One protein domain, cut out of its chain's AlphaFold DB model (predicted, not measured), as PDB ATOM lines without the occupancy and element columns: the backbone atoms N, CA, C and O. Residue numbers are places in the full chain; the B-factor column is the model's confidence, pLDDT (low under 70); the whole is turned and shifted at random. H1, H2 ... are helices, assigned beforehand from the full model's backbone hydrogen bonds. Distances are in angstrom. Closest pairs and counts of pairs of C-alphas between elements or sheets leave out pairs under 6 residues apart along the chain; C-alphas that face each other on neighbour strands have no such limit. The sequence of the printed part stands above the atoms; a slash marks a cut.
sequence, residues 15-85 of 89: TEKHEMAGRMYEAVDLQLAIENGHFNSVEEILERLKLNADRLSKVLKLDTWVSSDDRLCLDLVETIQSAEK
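AT A GLANCE: This is residues 15 to 85 of the 89 residues of an uncharacterized protein of Marinobacter hydrocarbonoclasticus (UniProt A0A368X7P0). Two long helices, H1 and H2, make a narrow V, closest near the link that joins them, with H2 folding back toward the other end. At the open end of the V the short helix H3 packs on the last residues of H2, and the unnamed stretch from residue 60 to 75 makes a long loop that reaches toward the first half of H1 and returns. The printed part has 71 residues with three named helices, in the order H1, H2, H3, and no named strand; its class is all helix. The whole is only just loose, close to compact, with a radius of gyration of the C-alphas of 13.5 A, and it spans 36 by 26 by 15 A.

IN THESE COORDINATES: H1 holds residues 15 to 35, is the longest helix by residues with 21, and measures 30.2 A from its first to its last C-alpha. It begins at C-alpha 15, at (154.245, 122.256, 187.822). H2 holds residues 42 to 59 and measures 25.8 A; its first C-alpha, that of Val 42, is at (150.176, 132.975, 155.943). H3 holds residues 76 to 85, is 14.6 A long, and ends at C-alpha 85, at (129.359, 118.303, 179.202).

HOW THE PARTS SIT: H1 touches no helix, but H1 and H2 are near each other, with no pair of C-alphas within 8 A and 6 pairs within 10 A; the closest pair is 8.1 A apart. H2 and H3 touch, with 8 pairs of C-alphas within 8 A; the closest are those of Arg 55 and Leu 76, 6.2 A apart. H2 touches H3 with residues 55 to 59 alone. The two helices run the same way at a steep tilt of 48 degrees, and their centres are 16.5 A apart. H1 and H3 are apart. In H1, H2 and H3 every O i to N i+4 pair of the backbone is within hydrogen-bond range.

THE WHOLE: The two C-alphas farthest apart are those of Glu 35 and Lys 85, at 37.2 A, while the first and last printed C-alphas, those of Thr 15 and Lys 85, are 26.6 A apart. The printed part runs from residue 15 to 85 with no cut, within a full chain of 89 residues. The link from H1 to H2 is short, with 6 residues between them, and the link from H2 to H3 is long, with 16. The C-alphas of that long link, residues 60 to 75, lie 7 to 18 A from the mean of the C-alphas. The mean pLDDT of the printed part is 86.5, and the model's confidence is low, under 70, at residues 69 to 72.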
ATOM      1  N   THR A  15     155.492 122.065 188.572       80.19
ATOM      2  CA  THR A  15     154.245 122.256 187.822       80.19
ATOM      3  C   THR A  15     154.329 123.503 186.948       80.19
ATOM      4  O   THR A  15     153.998 123.462 185.765       80.19
ATOM      5  N   GLU A  16     154.843 124.601 187.492       80.69
ATOM      6  CA  GLU A  16     155.045 125.853 186.768       80.69
ATOM      7  C   GLU A  16     156.066 125.681 185.630       80.69
ATOM      8  O   GLU A  16     155.842 126.162 184.518       80.69
ATOM      9  N   LYS A  17     157.161 124.938 185.857       81.50
ATOM     10  CA  LYS A  17     158.130 124.592 184.799       81.50
ATOM     11  C   LYS A  17     157.499 123.754 183.694       81.50
ATOM     12  O   LYS A  17     157.781 124.007 182.525       81.50
ATOM     13  N   HIS A  18     156.674 122.776 184.051       77.75
ATOM     14  CA  HIS A  18     155.973 121.919 183.101       77.75
ATOM     15  C   HIS A  18     155.017 122.717 182.210       77.75
ATOM     16  O   HIS A  18     155.116 122.636 180.988       77.75
ATOM     17  N   GLU A  19     154.200 123.592 182.799       76.06
ATOM     18  CA  GLU A  19     153.315 124.493 182.053       76.06
ATOM     19  C   GLU A  19     154.095 125.428 181.112       76.06
ATOM     20  O   GLU A  19     153.715 125.637 179.956       76.06
ATOM     21  N   MET A  20     155.219 125.981 181.583       76.69
ATOM     22  CA  MET A  20     156.101 126.805 180.752       76.69
ATOM     23  C   MET A  20     156.712 126.005 179.596       76.69
ATOM     24  O   MET A  20     156.729 126.492 178.464       76.69
ATOM     25  N   ALA A  21     157.184 124.783 179.857       76.19
ATOM     26  CA  ALA A  21     157.750 123.898 178.844       76.19
ATOM     27  C   ALA A  21     156.700 123.504 177.798       76.19
ATOM     28  O   ALA A  21     156.968 123.625 176.605       76.19
ATOM     29  N   GLY A  22     155.487 123.140 178.223       75.12
ATOM     30  CA  GLY A  22     154.364 122.823 177.340       75.12
ATOM     31  C   GLY A  22     154.052 123.949 176.354       75.12
ATOM     32  O   GLY A  22     153.984 123.726 175.147       75.12
ATOM     33  N   ARG A  23     153.967 125.194 176.844       73.38
ATOM     34  CA  ARG A  23     153.744 126.382 175.996       73.38
ATOM     35  C   ARG A  23     154.888 126.634 175.014       73.38
ATOM     36  O   ARG A  23     154.651 127.088 173.897       73.38
ATOM     37  N   MET A  24     156.127 126.366 175.424       77.69
ATOM     38  CA  MET A  24     157.280 126.472 174.529       77.69
ATOM     39  C   MET A  24     157.258 125.389 173.446       77.69
ATOM     40  O   MET A  24     157.546 125.706 172.293       77.69
ATOM     41  N   TYR A  25     156.875 124.152 173.780       79.81
ATOM     42  CA  TYR A  25     156.750 123.072 172.801       79.81
ATOM     43  C   TYR A  25     155.708 123.389 171.730       79.81
ATOM     44  O   TYR A  25     156.003 123.209 170.558       79.81
ATOM     45  N   GLU A  26     154.557 123.968 172.082       78.56
ATOM     46  CA  GLU A  26     153.562 124.374 171.077       78.56
ATOM     47  C   GLU A  26     154.107 125.403 170.072       78.56
ATOM     48  O   GLU A  26     153.804 125.338 168.878       78.56
ATOM     49  N   ALA A  27     154.919 126.360 170.536       83.38
ATOM     50  CA  ALA A  27     155.549 127.344 169.659       83.38
ATOM     51  C   ALA A  27     156.603 126.700 168.742       83.38
ATOM     52  O   ALA A  27     156.683 127.047 167.562       83.38
ATOM     53  N   VAL A  28     157.374 125.743 169.270       86.12
ATOM     54  CA  VAL A  28     158.350 124.957 168.501       86.12
ATOM     55  C   VAL A  28     157.648 124.071 167.473       86.12
ATOM     56  O   VAL A  28     158.054 124.053 166.317       86.12
ATOM     57  N   ASP A  29     156.559 123.400 167.840       86.88
ATOM     58  CA  ASP A  29     155.767 122.570 166.931       86.88
ATOM     59  C   ASP A  29     155.166 123.404 165.800       86.88
ATOM     60  O   ASP A  29     155.184 122.987 164.642       86.88
ATOM     61  N   LEU A  30     154.672 124.610 166.105       88.69
ATOM     62  CA  LEU A  30     154.182 125.528 165.083       88.69
ATOM     63  C   LEU A  30     155.308 125.971 164.142       88.69
ATOM     64  O   LEU A  30     155.107 125.978 162.928       88.69
ATOM     65  N   GLN A  31     156.484 126.311 164.678       92.00
ATOM     66  CA  GLN A  31     157.657 126.641 163.868       92.00
ATOM     67  C   GLN A  31     158.029 125.473 162.947       92.00
ATOM     68  O   GLN A  31     158.124 125.663 161.737       92.00
ATOM     69  N   LEU A  32     158.177 124.263 163.494       92.94
ATOM     70  CA  LEU A  32     158.503 123.061 162.726       92.94
ATOM     71  C   LEU A  32     157.440 122.769 161.664       92.94
ATOM     72  O   LEU A  32     157.771 122.369 160.551       92.94
ATOM     73  N   ALA A  33     156.162 122.979 161.974       93.00
ATOM     74  CA  ALA A  33     155.087 122.782 161.015       93.00
ATOM     75  C   ALA A  33     155.177 123.773 159.839       93.00
ATOM     76  O   ALA A  33     154.975 123.391 158.686       93.00
ATOM     77  N   ILE A  34     155.532 125.032 160.114       93.56
ATOM     78  CA  ILE A  34     155.780 126.052 159.087       93.56
ATOM     79  C   ILE A  34     157.002 125.678 158.241       93.56
ATOM     80  O   ILE A  34     156.915 125.673 157.015       93.56
ATOM     81  N   GLU A  35     158.120 125.327 158.877       94.81
ATOM     82  CA  GLU A  35     159.372 124.962 158.199       94.81
ATOM     83  C   GLU A  35     159.219 123.729 157.299       94.81
ATOM     84  O   GLU A  35     159.801 123.677 156.217       94.81
ATOM     85  N   ASN A  36     158.390 122.765 157.705       95.94
ATOM     86  CA  ASN A  36     158.107 121.552 156.935       95.94
ATOM     87  C   ASN A  36     156.977 121.724 155.899       95.94
ATOM     88  O   ASN A  36     156.572 120.748 155.269       95.94
ATOM     89  N   GLY A  37     156.463 122.943 155.699       92.88
ATOM     90  CA  GLY A  37     155.469 123.232 154.661       92.88
ATOM     91  C   GLY A  37     154.078 122.655 154.938       92.88
ATOM     92  O   GLY A  37     153.323 122.413 154.000       92.88
ATOM     93  N   HIS A  38     153.715 122.440 156.207       94.94
ATOM     94  CA  HIS A  38     152.367 121.984 156.577       94.94
ATOM     95  C   HIS A  38     151.287 123.059 156.401       94.94
ATOM     96  O   HIS A  38     150.107 122.746 156.532       94.94
ATOM     97  N   PHE A  39     151.680 124.301 156.112       94.50
ATOM     98  CA  PHE A  39     150.779 125.411 155.829       94.50
ATOM     99  C   PHE A  39     151.018 125.924 154.414       94.50
ATOM    100  O   PHE A  39     152.159 126.129 153.998       94.50
ATOM    101  N   ASN A  40     149.931 126.164 153.686       93.25
ATOM    102  CA  ASN A  40     149.972 126.594 152.290       93.25
ATOM    103  C   ASN A  40     150.059 128.119 152.153       93.25
ATOM    104  O   ASN A  40     150.446 128.623 151.098       93.25
ATOM    105  N   SER A  41     149.681 128.861 153.198       94.94
ATOM    106  CA  SER A  41     149.739 130.321 153.209       94.94
ATOM    107  C   SER A  41     149.841 130.909 154.620       94.94
ATOM    108  O   SER A  41     149.640 130.231 155.631       94.94
ATOM    109  N   VAL A  42     150.138 132.209 154.686       94.69
ATOM    110  CA  VAL A  42     150.176 132.975 155.943       94.69
ATOM    111  C   VAL A  42     148.783 133.075 156.574       94.69
ATOM    112  O   VAL A  42     148.659 133.084 157.798       94.69
ATOM    113  N   GLU A  43     147.727 133.115 155.763       96.62
ATOM    114  CA  GLU A  43     146.340 133.139 156.227       96.62
ATOM    115  C   GLU A  43     145.981 131.861 156.990       96.62
ATOM    116  O   GLU A  43     145.362 131.954 158.048       96.62
ATOM    117  N   GLU A  44     146.434 130.694 156.524       94.31
ATOM    118  CA  GLU A  44     146.210 129.413 157.211       94.31
ATOM    119  C   GLU A  44     146.880 129.394 158.599       94.31
ATOM    120  O   GLU A  44     146.287 128.974 159.597       94.31
ATOM    121  N   ILE A  45     148.097 129.943 158.689       93.94
ATOM    122  CA  ILE A  45     148.811 130.119 159.962       93.94
ATOM    123  C   ILE A  45     148.021 131.060 160.883       93.94
ATOM    124  O   ILE A  45     147.823 130.764 162.064       93.94
ATOM    125  N   LEU A  46     147.535 132.186 160.352       95.12
ATOM    126  CA  LEU A  46     146.754 133.159 161.114       95.12
ATOM    127  C   LEU A  46     145.437 132.564 161.629       95.12
ATOM    128  O   LEU A  46     145.061 132.818 162.774       95.12
ATOM    129  N   GLU A  47     144.733 131.779 160.817       94.12
ATOM    130  CA  GLU A  47     143.513 131.078 161.226       94.12
ATOM    131  C   GLU A  47     143.791 130.090 162.359       94.12
ATOM    132  O   GLU A  47     143.078 130.094 163.368       94.12
ATOM    133  N   ARG A  48     144.875 129.311 162.256       90.88
ATOM    134  CA  ARG A  48     145.290 128.390 163.321       90.88
ATOM    135  C   ARG A  48     145.613 129.126 164.621       90.88
ATOM    136  O   ARG A  48     145.171 128.702 165.690       90.88
ATOM    137  N   LEU A  49     146.335 130.242 164.540       91.44
ATOM    138  CA  LEU A  49     146.659 131.075 165.700       91.44
ATOM    139  C   LEU A  49     145.407 131.684 166.341       91.44
ATOM    140  O   LEU A  49     145.275 131.661 167.564       91.44
ATOM    141  N   LYS A  50     144.458 132.181 165.537       93.81
ATOM    142  CA  LYS A  50     143.174 132.705 166.030       93.81
ATOM    143  C   LYS A  50     142.354 131.628 166.736       93.81
ATOM    144  O   LYS A  50     141.802 131.899 167.798       93.81
ATOM    145  N   LEU A  51     142.304 130.416 166.181       91.25
ATOM    146  CA  LEU A  51     141.615 129.284 166.800       91.25
ATOM    147  C   LEU A  51     142.230 128.926 168.159       91.25
ATOM    148  O   LEU A  51     141.506 128.729 169.134       91.25
ATOM    149  N   ASN A  52     143.560 128.867 168.241       87.50
ATOM    150  CA  ASN A  52     144.256 128.601 169.500       87.50
ATOM    151  C   ASN A  52     144.011 129.719 170.528       87.50
ATOM    152  O   ASN A  52     143.737 129.430 171.693       87.50
ATOM    153  N   ALA A  53     144.038 130.986 170.103       90.06
ATOM    154  CA  ALA A  53     143.746 132.129 170.967       90.06
ATOM    155  C   ALA A  53     142.303 132.114 171.503       90.06
ATOM    156  O   ALA A  53     142.089 132.381 172.686       90.06
ATOM    157  N   ASP A  54     141.317 131.766 170.668       92.44
ATOM    158  CA  ASP A  54     139.918 131.615 171.091       92.44
ATOM    159  C   ASP A  54     139.762 130.501 172.135       92.44
ATOM    160  O   ASP A  54     139.162 130.710 173.192       92.44
ATOM    161  N   ARG A  55     140.370 129.333 171.888       90.56
ATOM    162  CA  ARG A  55     140.367 128.214 172.841       90.56
ATOM    163  C   ARG A  55     140.995 128.603 174.172       90.56
ATOM    164  O   ARG A  55     140.391 128.375 175.215       90.56
ATOM    165  N   LEU A  56     142.157 129.252 174.147       88.06
ATOM    166  CA  LEU A  56     142.806 129.732 175.363       88.06
ATOM    167  C   LEU A  56     141.921 130.745 176.105       88.06
ATOM    168  O   LEU A  56     141.753 130.641 177.316       88.06
ATOM    169  N   SER A  57     141.294 131.686 175.390       90.44
ATOM    170  CA  SER A  57     140.369 132.655 175.991       90.44
ATOM    171  C   SER A  57     139.165 131.990 176.665       90.44
ATOM    172  O   SER A  57     138.692 132.487 177.688       90.44
ATOM    173  N   LYS A  58     138.667 130.879 176.112       90.88
ATOM    174  CA  LYS A  58     137.600 130.075 176.723       90.88
ATOM    175  C   LYS A  58     138.090 129.364 177.977       90.88
ATOM    176  O   LYS A  58     137.462 129.515 179.018       90.88
ATOM    177  N   VAL A  59     139.220 128.663 177.900       90.00
ATOM    178  CA  VAL A  59     139.764 127.901 179.035       90.00
ATOM    179  C   VAL A  59     140.092 128.795 180.228       90.00
ATOM    180  O   VAL A  59     139.753 128.451 181.354       90.00
ATOM    181  N   LEU A  60     140.640 129.990 179.998       88.50
ATOM    182  CA  LEU A  60     140.940 130.950 181.069       88.50
ATOM    183  C   LEU A  60     139.705 131.442 181.848       88.50
ATOM    184  O   LEU A  60     139.864 132.090 182.879       88.50
ATOM    185  N   LYS A  61     138.487 131.175 181.361       90.56
ATOM    186  CA  LYS A  61     137.224 131.494 182.048       90.56
ATOM    187  C   LYS A  61     136.646 130.303 182.819       90.56
ATOM    188  O   LYS A  61     135.598 130.460 183.436       90.56
ATOM    189  N   LEU A  62     137.269 129.128 182.729       90.38
ATOM    190  CA  LEU A  62     136.819 127.896 183.370       90.38
ATOM    191  C   LEU A  62     137.570 127.671 184.683       90.38
ATOM    192  O   LEU A  62     138.774 127.915 184.756       90.38
ATOM    193  N   ASP A  63     136.861 127.144 185.682       90.50
ATOM    194  CA  ASP A  63     137.412 126.874 187.017       90.50
ATOM    195  C   ASP A  63     138.245 125.586 187.079       90.50
ATOM    196  O   ASP A  63     139.104 125.439 187.943       90.50
ATOM    197  N   THR A  64     137.978 124.631 186.181       88.69
ATOM    198  CA  THR A  64     138.671 123.335 186.135       88.69
ATOM    199  C   THR A  64     139.327 123.139 184.785       88.69
ATOM    200  O   THR A  64     138.678 123.298 183.751       88.69
ATOM    201  N   TRP A  65     140.604 122.766 184.807       88.50
ATOM    202  CA  TRP A  65     141.400 122.496 183.618       88.50
ATOM    203  C   TRP A  65     141.809 121.029 183.561       88.50
ATOM    204  O   TRP A  65     142.019 120.392 184.594       88.50
ATOM    205  N   VAL A  66     141.917 120.506 182.345       86.75
ATOM    206  CA  VAL A  66     142.394 119.153 182.069       86.75
ATOM    207  C   VAL A  66     143.797 119.262 181.498       86.75
ATOM    208  O   VAL A  66     143.991 119.866 180.445       86.75
ATOM    209  N   SER A  67     144.767 118.664 182.179       82.19
ATOM    210  CA  SER A  67     146.128 118.492 181.667       82.19
ATOM    211  C   SER A  67     146.341 117.026 181.326       82.19
ATOM    212  O   SER A  67     145.797 116.151 182.003       82.19
ATOM    213  N   SER A  68     147.114 116.744 180.280       71.19
ATOM    214  CA  SER A  68     147.458 115.361 179.964       71.19
ATOM    215  C   SER A  68     148.672 114.913 180.784       71.19
ATOM    216  O   SER A  68     149.659 115.644 180.917       71.19
ATOM    217  N   ASP A  69     148.605 113.693 181.325       65.25
ATOM    218  CA  ASP A  69     149.687 113.112 182.135       65.25
ATOM    219  C   ASP A  69     150.991 112.943 181.331       65.25
ATOM    220  O   ASP A  69     152.082 112.942 181.898       65.25
ATOM    221  N   ASP A  70     150.885 112.800 180.006       66.38
ATOM    222  CA  ASP A  70     151.995 112.538 179.087       66.38
ATOM    223  C   ASP A  70     152.622 113.800 178.474       66.38
ATOM    224  O   ASP A  70     153.796 113.769 178.103       66.38
ATOM    225  N   ARG A  71     151.876 114.908 178.356       59.09
ATOM    226  CA  ARG A  71     152.354 116.146 177.708       59.09
ATOM    227  C   ARG A  71     152.653 117.261 178.693       59.09
ATOM    228  O   ARG A  71     153.198 118.282 178.278       59.09
ATOM    229  N   LEU A  72     152.360 117.047 179.981       66.88
ATOM    230  CA  LEU A  72     152.666 117.981 181.069       66.88
ATOM    231  C   LEU A  72     152.130 119.398 180.785       66.88
ATOM    232  O   LEU A  72     152.674 120.391 181.268       66.88
ATOM    233  N   CYS A  73     151.081 119.486 179.965       73.88
ATOM    234  CA  CYS A  73     150.494 120.722 179.488       73.88
ATOM    235  C   CYS A  73     148.969 120.632 179.493       73.88
ATOM    236  O   CYS A  73     148.371 119.552 179.424       73.88
ATOM    237  N   LEU A  74     148.355 121.805 179.581       81.31
ATOM    238  CA  LEU A  74     146.924 122.019 179.449       81.31
ATOM    239  C   LEU A  74     146.384 121.499 178.104       81.31
ATOM    240  O   LEU A  74     146.756 122.004 177.044       81.31
ATOM    241  N   ASP A  75     145.422 120.578 178.142       86.31
ATOM    242  CA  ASP A  75     144.643 120.188 176.968       86.31
ATOM    243  C   ASP A  75     143.462 121.150 176.793       86.31
ATOM    244  O   ASP A  75     142.410 121.034 177.432       86.31
ATOM    245  N   LEU A  76     143.637 122.129 175.902       87.19
ATOM    246  CA  LEU A  76     142.614 123.137 175.629       87.19
ATOM    247  C   LEU A  76     141.305 122.532 175.106       87.19
ATOM    248  O   LEU A  76     140.235 123.082 175.366       87.19
ATOM    249  N   VAL A  77     141.373 121.446 174.334       88.94
ATOM    250  CA  VAL A  77     140.194 120.858 173.691       88.94
ATOM    251  C   VAL A  77     139.401 120.053 174.709       88.94
ATOM    252  O   VAL A  77     138.202 120.293 174.855       88.94
ATOM    253  N   GLU A  78     140.061 119.159 175.442       90.50
ATOM    254  CA  GLU A  78     139.398 118.328 176.452       90.50
ATOM    255  C   GLU A  78     138.851 119.179 177.602       90.50
ATOM    256  O   GLU A  78     137.742 118.932 178.079       90.50
ATOM    257  N   THR A  79     139.571 120.238 177.994       91.19
ATOM    258  CA  THR A  79     139.101 121.184 179.016       91.19
ATOM    259  C   THR A  79     137.781 121.844 178.609       91.19
ATOM    260  O   THR A  79     136.824 121.845 179.385       91.19
ATOM    261  N   ILE A  80     137.696 122.373 177.381       92.00
ATOM    262  CA  ILE A  80     136.469 123.009 176.873       92.00
ATOM    263  C   ILE A  80     135.329 121.987 176.805       92.00
ATOM    264  O   ILE A  80     134.236 122.248 177.306       92.00
ATOM    265  N   GLN A  81     135.587 120.808 176.235       93.44
ATOM    266  CA  GLN A  81     134.564 119.772 176.077       93.44
ATOM    267  C   GLN A  81     134.045 119.250 177.420       93.44
ATOM    268  O   GLN A  81     132.852 118.980 177.561       93.44
ATOM    269  N   SER A  82     134.919 119.108 178.416       91.75
ATOM    270  CA  SER A  82     134.534 118.682 179.762       91.75
ATOM    271  C   SER A  82     133.607 119.695 180.436       91.75
ATOM    272  O   SER A  82     132.603 119.300 181.028       91.75
ATOM    273  N   ALA A  83     133.875 120.996 180.284       90.06
ATOM    274  CA  ALA A  83     133.014 122.049 180.824       90.06
ATOM    275  C   ALA A  83     131.638 122.119 180.133       90.06
ATOM    276  O   ALA A  83     130.612 122.313 180.792       90.06
ATOM    277  N   GLU A  84     131.586 121.914 178.813       88.31
ATOM    278  CA  GLU A  84     130.327 121.870 178.054       88.31
ATOM    279  C   GLU A  84     129.445 120.678 178.469       88.31
ATOM    280  O   GLU A  84     128.231 120.827 178.642       88.31
ATOM    281  N   LYS A  85     130.054 119.506 178.704       84.62
ATOM    282  CA  LYS A  85     129.359 118.303 179.202       84.62
ATOM    283  C   LYS A  85     128.804 118.492 180.619       84.62
ATOM    284  O   LYS A  85     127.737 117.979 180.930       84.62
TER     285      LYS A  85